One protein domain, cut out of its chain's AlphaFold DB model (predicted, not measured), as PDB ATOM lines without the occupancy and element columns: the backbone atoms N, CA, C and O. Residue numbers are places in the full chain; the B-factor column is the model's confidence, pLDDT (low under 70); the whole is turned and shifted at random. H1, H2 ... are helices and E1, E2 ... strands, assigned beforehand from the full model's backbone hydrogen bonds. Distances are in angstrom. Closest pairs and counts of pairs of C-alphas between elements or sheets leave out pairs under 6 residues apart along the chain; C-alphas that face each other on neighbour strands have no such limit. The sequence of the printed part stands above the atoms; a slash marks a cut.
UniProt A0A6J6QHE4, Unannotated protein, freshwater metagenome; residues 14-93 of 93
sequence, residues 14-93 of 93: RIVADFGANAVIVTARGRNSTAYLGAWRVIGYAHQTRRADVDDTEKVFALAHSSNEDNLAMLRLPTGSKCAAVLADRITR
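AT A GLANCE: This is residues 14 to 93 of the 93 residues of the protein "Unannotated protein" of freshwater metagenome (UniProt A0A6J6QHE4). One antiparallel sheet of five strands curls like part of a barrel, left open between E1 and E5, and a single helix, H1, packs on one face of it. The two form two layers, a sheet with a helix on one face. The printed part has 80 residues, with five named strands and one named helix that follow along the chain as E1 E2 E3 E4 E5 H1; the sheet's order is E1 E2 E3 E4 E5, a meander in which each strand is the antiparallel neighbour of the one before. The class is mostly strand; the whole is compact, with a radius of gyration of the C-alphas of 12.2 A, and rounded, spanning 31 by 29 by 22 A.

IN THESE COORDINATES: E1, residues 14 to 18, begins at C-alpha 14 (-10.883, -1.895, -59.305). E2 is residues 23 to 28. E3, residues 36 to 45, is 18.8 A long and bends by 90 degrees at residue 39. E4, residues 58 to 65, is 21.8 A long. E5, residues 68 to 78, is 27.1 A long and bends by 73 degrees at residue 71. H1, residues 82 to 91, is 14.9 A long and ends at C-alpha 91 (-5.929, 7.376, -40.435).

HOW THE PARTS SIT: The sheet is strongly twisted. N 16 and O 25 of hairpin E1 and E2 are 2.9 A apart, N 24 and O 40 of E2 and E3 2.7 A, N 41 and O 64 of E3 and E4 2.8 A, N 61 and O 75 of E4 and E5 2.9 A, each within hydrogen-bond range. E1 and E5 are apart. H1 is on the sheet at a height of 7.8 A. The closest C-alphas of H1 and E3, Ile 91 and Gly 44, are 5.6 A apart. In H1 every O i to N i+4 pair is within hydrogen-bond range.

THE WHOLE: The C-alphas farthest apart, Asn 32 and Arg 93, are 36.3 A apart. The printed part has no cut. The link E3 to E4 is long. Residues 14 to 37, 48 to 54 and 92 to 93 have pLDDT under 70.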
ATOM      1  N   ARG A  14     -12.281  -2.349 -59.315       57.16
ATOM      2  CA  ARG A  14     -10.883  -1.895 -59.305       57.16
ATOM      3  C   ARG A  14     -10.743  -0.829 -58.234       57.16
ATOM      4  O   ARG A  14     -11.308   0.254 -58.344       57.16
ATOM      5  N   ILE A  15      -9.990  -1.164 -57.197       62.09
ATOM      6  CA  ILE A  15      -9.603  -0.237 -56.140       62.09
ATOM      7  C   ILE A  15      -8.164   0.149 -56.431       62.09
ATOM      8  O   ILE A  15      -7.264  -0.683 -56.323       62.09
ATOM      9  N   VAL A  16      -7.950   1.391 -56.846       62.03
ATOM     10  CA  VAL A  16      -6.609   1.964 -56.954       62.03
ATOM     11  C   VAL A  16      -6.445   2.908 -55.779       62.03
ATOM     12  O   VAL A  16      -7.120   3.929 -55.706       62.03
ATOM     13  N   ALA A  17      -5.579   2.558 -54.835       62.28
ATOM     14  CA  ALA A  17      -5.177   3.500 -53.803       62.28
ATOM     15  C   ALA A  17      -4.202   4.507 -54.430       62.28
ATOM     16  O   ALA A  17      -3.119   4.127 -54.878       62.28
ATOM     17  N   ASP A  18      -4.608   5.773 -54.496       62.84
ATOM     18  CA  ASP A  18      -3.741   6.890 -54.846       62.84
ATOM     19  C   ASP A  18      -3.115   7.434 -53.560       62.84
ATOM     20  O   ASP A  18      -3.725   8.160 -52.766       62.84
ATOM     21  N   PHE A  19      -1.867   7.033 -53.347       59.81
ATOM     22  CA  PHE A  19      -1.121   7.341 -52.136       59.81
ATOM     23  C   PHE A  19      -0.626   8.791 -52.068       59.81
ATOM     24  O   PHE A  19      -0.255   9.226 -50.977       59.81
ATOM     25  N   GLY A  20      -0.600   9.521 -53.191       58.84
ATOM     26  CA  GLY A  20      -0.224  10.936 -53.233       58.84
ATOM     27  C   GLY A  20      -1.384  11.853 -52.845       58.84
ATOM     28  O   GLY A  20      -1.175  12.869 -52.190       58.84
ATOM     29  N   ALA A  21      -2.611  11.454 -53.188       56.81
ATOM     30  CA  ALA A  21      -3.827  12.222 -52.926       56.81
ATOM     31  C   ALA A  21      -4.581  11.816 -51.640       56.81
ATOM     32  O   ALA A  21      -5.647  12.366 -51.364       56.81
ATOM     33  N   ASN A  22      -4.070  10.850 -50.861       60.94
ATOM     34  CA  ASN A  22      -4.793  10.213 -49.744       60.94
ATOM     35  C   ASN A  22      -6.196   9.723 -50.151       60.94
ATOM     36  O   ASN A  22      -7.162   9.814 -49.388       60.94
ATOM     37  N   ALA A  23      -6.308   9.222 -51.379       59.09
ATOM     38  CA  ALA A  23      -7.575   8.852 -51.977       59.09
ATOM     39  C   ALA A  23      -7.563   7.390 -52.414       59.09
ATOM     40  O   ALA A  23      -6.543   6.797 -52.754       59.09
ATOM     41  N   VAL A  24      -8.746   6.808 -52.433       66.75
ATOM     42  CA  VAL A  24      -9.026   5.527 -53.044       66.75
ATOM     43  C   VAL A  24      -9.894   5.808 -54.257       66.75
ATOM     44  O   VAL A  24     -11.005   6.317 -54.141       66.75
ATOM     45  N   ILE A  25      -9.392   5.485 -55.440       64.50
ATOM     46  CA  ILE A  25     -10.197   5.483 -56.652       64.50
ATOM     47  C   ILE A  25     -10.904   4.139 -56.690       64.50
ATOM     48  O   ILE A  25     -10.280   3.090 -56.877       64.50
ATOM     49  N   VAL A  26     -12.214   4.176 -56.488       63.81
ATOM     50  CA  VAL A  26     -13.068   3.000 -56.608       63.81
ATOM     51  C   VAL A  26     -13.718   3.056 -57.982       63.81
ATOM     52  O   VAL A  26     -14.313   4.066 -58.358       63.81
ATOM     53  N   THR A  27     -13.596   1.974 -58.745       57.72
ATOM     54  CA  THR A  27     -14.482   1.706 -59.876       57.72
ATOM     55  C   THR A  27     -15.209   0.395 -59.603       57.72
ATOM     56  O   THR A  27     -14.724  -0.694 -59.898       57.72
ATOM     57  N   ALA A  28     -16.374   0.495 -58.962       53.69
ATOM     58  CA  ALA A  28     -17.257  -0.639 -58.699       53.69
ATOM     59  C   ALA A  28     -18.561  -0.459 -59.475       53.69
ATOM     60  O   ALA A  28     -19.259   0.537 -59.281       53.69
ATOM     61  N   ARG A  29     -18.935  -1.426 -60.320       46.00
ATOM     62  CA  ARG A  29     -20.253  -1.418 -60.970       46.00
ATOM     63  C   ARG A  29     -21.225  -2.259 -60.147       46.00
ATOM     64  O   ARG A  29     -21.189  -3.482 -60.218       46.00
ATOM     65  N   GLY A  30     -22.082  -1.592 -59.372       47.56
ATOM     66  CA  GLY A  30     -23.195  -2.238 -58.676       47.56
ATOM     67  C   GLY A  30     -24.247  -2.780 -59.652       47.56
ATOM     68  O   GLY A  30     -24.339  -2.326 -60.794       47.56
ATOM     69  N   ARG A  31     -25.042  -3.764 -59.201       43.25
ATOM     70  CA  ARG A  31     -26.107  -4.397 -60.001       43.25
ATOM     71  C   ARG A  31     -27.305  -3.460 -60.220       43.25
ATOM     72  O   ARG A  31     -27.837  -3.452 -61.320       43.25
ATOM     73  N   ASN A  32     -27.660  -2.645 -59.216       45.03
ATOM     74  CA  ASN A  32     -28.891  -1.832 -59.193       45.03
ATOM     75  C   ASN A  32     -28.710  -0.386 -58.673       45.03
ATOM     76  O   ASN A  32     -29.696   0.300 -58.427       45.03
ATOM     77  N   SER A  33     -27.482   0.096 -58.483       47.38
ATOM     78  CA  SER A  33     -27.222   1.459 -58.004       47.38
ATOM     79  C   SER A  33     -26.073   2.089 -58.778       47.38
ATOM     80  O   SER A  33     -25.189   1.382 -59.276       47.38
ATOM     81  N   THR A  34     -26.111   3.418 -58.892       51.72
ATOM     82  CA  THR A  34     -25.063   4.257 -59.481       51.72
ATOM     83  C   THR A  34     -23.702   3.745 -59.030       51.72
ATOM     84  O   THR A  34     -23.462   3.561 -57.837       51.72
ATOM     85  N   ALA A  35     -22.850   3.408 -59.996       57.25
ATOM     86  CA  ALA A  35     -21.547   2.821 -59.737       57.25
ATOM     87  C   ALA A  35     -20.759   3.702 -58.745       57.25
ATOM     88  O   ALA A  35     -20.790   4.927 -58.870       57.25
ATOM     89  N   TYR A  36     -20.066   3.090 -57.774       64.50
ATOM     90  CA  TYR A  36     -19.106   3.804 -56.928       64.50
ATOM     91  C   TYR A  36     -17.943   4.188 -57.843       64.50
ATOM     92  O   TYR A  36     -17.027   3.393 -58.056       64.50
ATOM     93  N   LEU A  37     -18.071   5.349 -58.482       68.44
ATOM     94  CA  LEU A  37     -17.142   5.920 -59.444       68.44
ATOM     95  C   LEU A  37     -16.636   7.230 -58.874       68.44
ATOM     96  O   LEU A  37     -17.436   8.100 -58.548       68.44
ATOM     97  N   GLY A  38     -15.319   7.370 -58.805       74.12
ATOM     98  CA  GLY A  38     -14.679   8.616 -58.407       74.12
ATOM     99  C   GLY A  38     -13.597   8.406 -57.363       74.12
ATOM    100  O   GLY A  38     -13.238   7.276 -57.018       74.12
ATOM    101  N   ALA A  39     -13.055   9.524 -56.896       78.12
ATOM    102  CA  ALA A  39     -12.107   9.548 -55.800       78.12
ATOM    103  C   ALA A  39     -12.869   9.550 -54.471       78.12
ATOM    104  O   ALA A  39     -13.817  10.313 -54.283       78.12
ATOM    105  N   TRP A  40     -12.435   8.693 -53.558       83.06
ATOM    106  CA  TRP A  40     -12.989   8.557 -52.221       83.06
ATOM    107  C   TRP A  40     -11.887   8.786 -51.200       83.06
ATOM    108  O   TRP A  40     -10.816   8.192 -51.293       83.06
ATOM    109  N   ARG A  41     -12.131   9.633 -50.210       82.06
ATOM    110  CA  ARG A  41     -11.181   9.895 -49.129       82.06
ATOM    111  C   ARG A  41     -11.458   8.934 -47.991       82.06
ATOM    112  O   ARG A  41     -12.613   8.755 -47.608       82.06
ATOM    113  N   VAL A  42     -10.410   8.332 -47.440       84.25
ATOM    114  CA  VAL A  42     -10.535   7.603 -46.174       84.25
ATOM    115  C   VAL A  42     -10.695   8.628 -45.062       84.25
ATOM    116  O   VAL A  42      -9.811   9.453 -44.862       84.25
ATOM    117  N   ILE A  43     -11.819   8.571 -44.353       86.12
ATOM    118  CA  ILE A  43     -12.139   9.500 -43.257       86.12
ATOM    119  C   ILE A  43     -11.998   8.854 -41.874       86.12
ATOM    120  O   ILE A  43     -12.126   9.526 -40.858       86.12
ATOM    121  N   GLY A  44     -11.737   7.545 -41.820       87.06
ATOM    122  CA  GLY A  44     -11.501   6.824 -40.574       87.06
ATOM    123  C   GLY A  44     -11.858   5.346 -40.660       87.06
ATOM    124  O   GLY A  44     -12.113   4.796 -41.735       87.06
ATOM    125  N   TYR A  45     -11.900   4.694 -39.502       86.44
ATOM    126  CA  TYR A  45     -12.470   3.354 -39.381       86.44
ATOM    127  C   TYR A  45     -13.995   3.428 -39.353       86.44
ATOM    128  O   TYR A  45     -14.571   4.312 -38.720       86.44
ATOM    129  N   ALA A  46     -14.663   2.462 -39.986       81.56
ATOM    130  CA  ALA A  46     -16.107   2.345 -39.840       81.56
ATOM    131  C   ALA A  46     -16.464   1.997 -38.386       81.56
ATOM    132  O   ALA A  46     -15.849   1.111 -37.769       81.56
ATOM    133  N   HIS A  47     -17.471   2.698 -37.858       73.25
ATOM    134  CA  HIS A  47     -17.960   2.514 -36.496       73.25
ATOM    135  C   HIS A  47     -18.451   1.077 -36.278       73.25
ATOM    136  O   HIS A  47     -19.121   0.513 -37.144       73.25
ATOM    137  N   GLN A  48     -18.143   0.494 -35.116       64.56
ATOM    138  CA  GLN A  48     -18.398  -0.923 -34.813       64.56
ATOM    139  C   GLN A  48     -19.872  -1.320 -34.976       64.56
ATOM    140  O   GLN A  48     -20.166  -2.385 -35.499       64.56
ATOM    141  N   THR A  49     -20.810  -0.434 -34.637       61.56
ATOM    142  CA  THR A  49     -22.255  -0.701 -34.776       61.56
ATOM    143  C   THR A  49     -22.752  -0.748 -36.223       61.56
ATOM    144  O   THR A  49     -23.872  -1.182 -36.465       61.56
ATOM    145  N   ARG A  50     -21.940  -0.308 -37.194       59.31
ATOM    146  CA  ARG A  50     -22.244  -0.406 -38.630       59.31
ATOM    147  C   ARG A  50     -21.521  -1.565 -39.319       59.31
ATOM    148  O   ARG A  50     -21.600  -1.689 -40.536       59.31
ATOM    149  N   ARG A  51     -20.842  -2.418 -38.546       62.31
ATOM    150  CA  ARG A  51     -20.131  -3.617 -39.006       62.31
ATOM    151  C   ARG A  51     -21.002  -4.879 -38.963       62.31
ATOM    152  O   ARG A  51     -20.488  -5.951 -38.662       62.31
ATOM    153  N   ALA A  52     -22.310  -4.765 -39.212       56.03
ATOM    154  CA  ALA A  52     -23.139  -5.962 -39.347       56.03
ATOM    155  C   ALA A  52     -22.514  -6.868 -40.428       56.03
ATOM    156  O   ALA A  52     -22.143  -6.381 -41.499       56.03
ATOM    157  N   ASP A  53     -22.318  -8.144 -40.099       65.56
ATOM    158  CA  ASP A  53     -21.730  -9.166 -40.974       65.56
ATOM    159  C   ASP A  53     -20.264  -8.943 -41.381       65.56
ATOM    160  O   ASP A  53     -19.852  -9.371 -42.461       65.56
ATOM    161  N   VAL A  54     -19.467  -8.257 -40.557       66.31
ATOM    162  CA  VAL A  54     -18.009  -8.137 -40.735       66.31
ATOM    163  C   VAL A  54     -17.304  -9.130 -39.824       66.31
ATOM    164  O   VAL A  54     -17.478  -9.084 -38.610       66.31
ATOM    165  N   ASP A  55     -16.499  -9.999 -40.425       72.69
ATOM    166  CA  ASP A  55     -15.640 -10.941 -39.710       72.69
ATOM    167  C   ASP A  55     -14.382 -10.230 -39.174       72.69
ATOM    168  O   ASP A  55     -13.901  -9.250 -39.750       72.69
ATOM    169  N   ASP A  56     -13.801 -10.755 -38.098       78.81
ATOM    170  CA  ASP A  56     -12.557 -10.272 -37.487       78.81
ATOM    171  C   ASP A  56     -11.356 -10.355 -38.451       78.81
ATOM    172  O   ASP A  56     -10.312  -9.718 -38.260       78.81
ATOM    173  N   THR A  57     -11.503 -11.115 -39.539       83.81
ATOM    174  CA  THR A  57     -10.532 -11.210 -40.631       83.81
ATOM    175  C   THR A  57     -10.515  -9.989 -41.554       83.81
ATOM    176  O   THR A  57      -9.656  -9.918 -42.439       83.81
ATOM    177  N   GLU A  58     -11.383  -8.996 -41.340       83.25
ATOM    178  CA  GLU A  58     -11.495  -7.807 -42.180       83.25
ATOM    179  C   GLU A  58     -11.304  -6.486 -41.422       83.25
ATOM    180  O   GLU A  58     -11.776  -6.265 -40.308       83.25
ATOM    181  N   LYS A  59     -10.663  -5.528 -42.098       85.25
ATOM    182  CA  LYS A  59     -10.654  -4.117 -41.716       85.25
ATOM    183  C   LYS A  59     -11.656  -3.343 -42.555       85.25
ATOM    184  O   LYS A  59     -11.692  -3.475 -43.780       85.25
ATOM    185  N   VAL A  60     -12.425  -2.486 -41.884       85.88
ATOM    186  CA  VAL A  60     -13.469  -1.675 -42.518       85.88
ATOM    187  C   VAL A  60     -13.160  -0.195 -42.373       85.88
ATOM    188  O   VAL A  60     -13.051   0.335 -41.263       85.88
ATOM    189  N   PHE A  61     -13.047   0.465 -43.516       85.56
ATOM    190  CA  PHE A  61     -12.721   1.876 -43.648       85.56
ATOM    191  C   PHE A  61     -13.971   2.656 -44.050       85.56
ATOM    192  O   PHE A  61     -14.712   2.228 -44.938       85.56
ATOM    193  N   ALA A  62     -14.195   3.796 -43.402       85.50
ATOM    194  CA  ALA A  62     -15.210   4.757 -43.799       85.50
ATOM    195  C   ALA A  62     -14.635   5.668 -44.886       85.50
ATOM    196  O   ALA A  62     -13.524   6.192 -44.753       85.50
ATOM    197  N   LEU A  63     -15.401   5.838 -45.959       84.12
ATOM    198  CA  LEU A  63     -15.041   6.648 -47.109       84.12
ATOM    199  C   LEU A  63     -16.051   7.779 -47.305       84.12
ATOM    200  O   LEU A  63     -17.250   7.543 -47.172       84.12
ATOM    201  N   ALA A  64     -15.572   8.953 -47.704       84.62
ATOM    202  CA  ALA A  64     -16.394  10.052 -48.209       84.62
ATOM    203  C   ALA A  64     -16.026  10.347 -49.666       84.62
ATOM    204  O   ALA A  64     -14.845  10.332 -50.026       84.62
ATOM    205  N   HIS A  65     -17.016  10.593 -50.522       84.88
ATOM    206  CA  HIS A  65     -16.751  10.933 -51.915       84.88
ATOM    207  C   HIS A  65     -16.104  12.320 -52.010       84.88
ATOM    208  O   HIS A  65     -16.602  13.285 -51.436       84.88
ATOM    209  N   SER A  66     -15.028  12.461 -52.787       82.62
ATOM    210  CA  SER A  66     -14.272  13.721 -52.860       82.62
ATOM    211  C   SER A  66     -15.072  14.910 -53.409       82.62
ATOM    212  O   SER A  66     -14.661  16.047 -53.212       82.62
ATOM    213  N   SER A  67     -16.183  14.674 -54.119       83.38
ATOM    214  CA  SER A  67     -17.053  15.745 -54.637       83.38
ATOM    215  C   SER A  67     -18.285  16.033 -53.772       83.38
ATOM    216  O   SER A  67     -19.014  16.974 -54.071       83.38
ATOM    217  N   ASN A  68     -18.585  15.184 -52.787       82.81
ATOM    218  CA  ASN A  68     -19.715  15.342 -51.876       82.81
ATOM    219  C   ASN A  68     -19.449  14.496 -50.624       82.81
ATOM    220  O   ASN A  68     -19.587  13.273 -50.670       82.81
ATOM    221  N   GLU A  69     -19.084  15.147 -49.522       83.88
ATOM    222  CA  GLU A  69     -18.696  14.458 -48.289       83.88
ATOM    223  C   GLU A  69     -19.874  13.766 -47.583       83.88
ATOM    224  O   GLU A  69     -19.649  12.830 -46.817       83.88
ATOM    225  N   ASP A  70     -21.119  14.123 -47.919       84.50
ATOM    226  CA  ASP A  70     -22.317  13.425 -47.436       84.50
ATOM    227  C   ASP A  70     -22.546  12.086 -48.159       84.50
ATOM    228  O   ASP A  70     -23.311  11.235 -47.694       84.50
ATOM    229  N   ASN A  71     -21.884  11.864 -49.300       82.25
ATOM    230  CA  ASN A  71     -21.910  10.578 -49.983       82.25
ATOM    231  C   ASN A  71     -20.858   9.648 -49.368       82.25
ATOM    232  O   ASN A  71     -19.662   9.747 -49.658       82.25
ATOM    233  N   LEU A  72     -21.327   8.744 -48.509       81.75
ATOM    234  CA  LEU A  72     -20.493   7.849 -47.716       81.75
ATOM    235  C   LEU A  72     -20.486   6.422 -48.268       81.75
ATOM    236  O   LEU A  72     -21.500   5.907 -48.740       81.75
ATOM    237  N   ALA A  73     -19.349   5.745 -48.130       79.31
ATOM    238  CA  ALA A  73     -19.202   4.330 -48.452       79.31
ATOM    239  C   ALA A  73     -18.362   3.593 -47.400       79.31
ATOM    240  O   ALA A  73     -17.662   4.202 -46.589       79.31
ATOM    241  N   MET A  74     -18.421   2.261 -47.426       80.50
ATOM    242  CA  MET A  74     -17.560   1.399 -46.619       80.50
ATOM    243  C   MET A  74     -16.681   0.550 -47.524       80.50
ATOM    244  O   MET A  74     -17.170  -0.093 -48.453       80.50
ATOM    245  N   LEU A  75     -15.387   0.518 -47.219       80.62
ATOM    246  CA  LEU A  75     -14.426  -0.364 -47.867       80.62
ATOM    247  C   LEU A  75     -13.995  -1.458 -46.892       80.62
ATOM    248  O   LEU A  75     -13.399  -1.165 -45.858       80.62
ATOM    249  N   ARG A  76     -14.280  -2.711 -47.249       82.56
ATOM    250  CA  ARG A  76     -13.846  -3.910 -46.523       82.56
ATOM    251  C   ARG A  76     -12.609  -4.477 -47.207       82.56
ATOM    252  O   ARG A  76     -12.600  -4.649 -48.425       82.56
ATOM    253  N   LEU A  77     -11.556  -4.726 -46.438       81.69
ATOM    254  CA  LEU A  77     -10.332  -5.364 -46.913       81.69
ATOM    255  C   LEU A  77      -9.902  -6.442 -45.915       81.69
ATOM    256  O   LEU A  77      -9.984  -6.191 -44.715       81.69
ATOM    257  N   PRO A  78      -9.349  -7.579 -46.369       84.38
ATOM    258  CA  PRO A  78      -8.748  -8.550 -45.464       84.38
ATOM    259  C   PRO A  78      -7.657  -7.906 -44.604       84.38
ATOM    260  O   PRO A  78      -6.834  -7.139 -45.113       84.38
ATOM    261  N   THR A  79      -7.600  -8.251 -43.320       82.88
ATOM    262  CA  THR A  79      -6.643  -7.704 -42.344       82.88
ATOM    263  C   THR A  79      -5.186  -7.910 -42.776       82.88
ATOM    264  O   THR A  79      -4.351  -7.038 -42.541       82.88
ATOM    265  N   GLY A  80      -4.883  -9.007 -43.481       82.38
ATOM    266  CA  GLY A  80      -3.553  -9.287 -44.043       82.38
ATOM    267  C   GLY A  80      -3.208  -8.529 -45.335       82.38
ATOM    268  O   GLY A  80      -2.099  -8.665 -45.851       82.38
ATOM    269  N   SER A  81      -4.130  -7.740 -45.896       82.94
ATOM    270  CA  SER A  81      -3.888  -6.991 -47.132       82.94
ATOM    271  C   SER A  81      -2.902  -5.843 -46.909       82.94
ATOM    272  O   SER A  81      -3.098  -4.998 -46.034       82.94
ATOM    273  N   LYS A  82      -1.888  -5.731 -47.780       81.06
ATOM    274  CA  LYS A  82      -0.972  -4.574 -47.797       81.06
ATOM    275  C   LYS A  82      -1.729  -3.248 -47.936       81.06
ATOM    276  O   LYS A  82      -1.357  -2.269 -47.300       81.06
ATOM    277  N   CYS A  83      -2.821  -3.220 -48.705       78.38
ATOM    278  CA  CYS A  83      -3.661  -2.029 -48.834       78.38
ATOM    279  C   CYS A  83      -4.312  -1.655 -47.497       78.38
ATOM    280  O   CYS A  83      -4.320  -0.484 -47.137       78.38
ATOM    281  N   ALA A  84      -4.804  -2.637 -46.733       82.56
ATOM    282  CA  ALA A  84      -5.401  -2.383 -45.424       82.56
ATOM    283  C   ALA A  84      -4.376  -1.809 -44.434       82.56
ATOM    284  O   ALA A  84      -4.700  -0.895 -43.680       82.56
ATOM    285  N   ALA A  85      -3.134  -2.304 -44.459       83.62
ATOM    286  CA  ALA A  85      -2.051  -1.769 -43.633       83.62
ATOM    287  C   ALA A  85      -1.719  -0.308 -43.987       83.62
ATOM    288  O   ALA A  85      -1.614   0.531 -43.097       83.62
ATOM    289  N   VAL A  86      -1.617   0.013 -45.281       81.62
ATOM    290  CA  VAL A  86      -1.300   1.376 -45.737       81.62
ATOM    291  C   VAL A  86      -2.425   2.364 -45.418       81.62
ATOM    292  O   VAL A  86      -2.152   3.459 -44.938       81.62
ATOM    293  N   LEU A  87      -3.689   1.994 -45.648       81.94
ATOM    294  CA  LEU A  87      -4.824   2.870 -45.327       81.94
ATOM    295  C   LEU A  87      -4.966   3.085 -43.812       81.94
ATOM    296  O   LEU A  87      -5.317   4.180 -43.384       81.94
ATOM    297  N   ALA A  88      -4.649   2.072 -43.000       83.38
ATOM    298  CA  ALA A  88      -4.646   2.181 -41.544       83.38
ATOM    299  C   ALA A  88      -3.614   3.200 -41.023       83.38
ATOM    300  O   ALA A  88      -3.975   4.023 -40.186       83.38
ATOM    301  N   ASP A  89      -2.375   3.190 -41.538       81.88
ATOM    302  CA  ASP A  89      -1.317   4.147 -41.141       81.88
ATOM    303  C   ASP A  89      -1.692   5.607 -41.458       81.88
ATOM    304  O   ASP A  89      -1.257   6.541 -40.785       81.88
ATOM    305  N   ARG A  90      -2.529   5.813 -42.481       72.62
ATOM    306  CA  ARG A  90      -2.988   7.139 -42.915       72.62
ATOM    307  C   ARG A  90      -4.113   7.719 -42.066       72.62
ATOM    308  O   ARG A  90      -4.276   8.928 -42.077       72.62
ATOM    309  N   ILE A  91      -4.879   6.892 -41.352       76.62
ATOM    310  CA  ILE A  91      -5.929   7.376 -40.435       76.62
ATOM    311  C   ILE A  91      -5.315   7.965 -39.160       76.62
ATOM    312  O   ILE A  91      -5.903   8.835 -38.529       76.62
ATOM    313  N   THR A  92      -4.152   7.462 -38.752       59.94
ATOM    314  CA  THR A  92      -3.504   7.811 -37.482       59.94
ATOM    315  C   THR A  92      -2.562   9.016 -37.559       59.94
ATOM    316  O   THR A  92      -1.944   9.346 -36.549       59.94
ATOM    317  N   ARG A  93      -2.414   9.642 -38.731       53.56
ATOM    318  CA  ARG A  93      -1.583  10.835 -38.954       53.56
ATOM    319  C   ARG A  93      -2.456  12.033 -39.280       53.56
ATOM    320  O   ARG A  93      -2.085  13.134 -38.828       53.56
TER     321      ARG A  93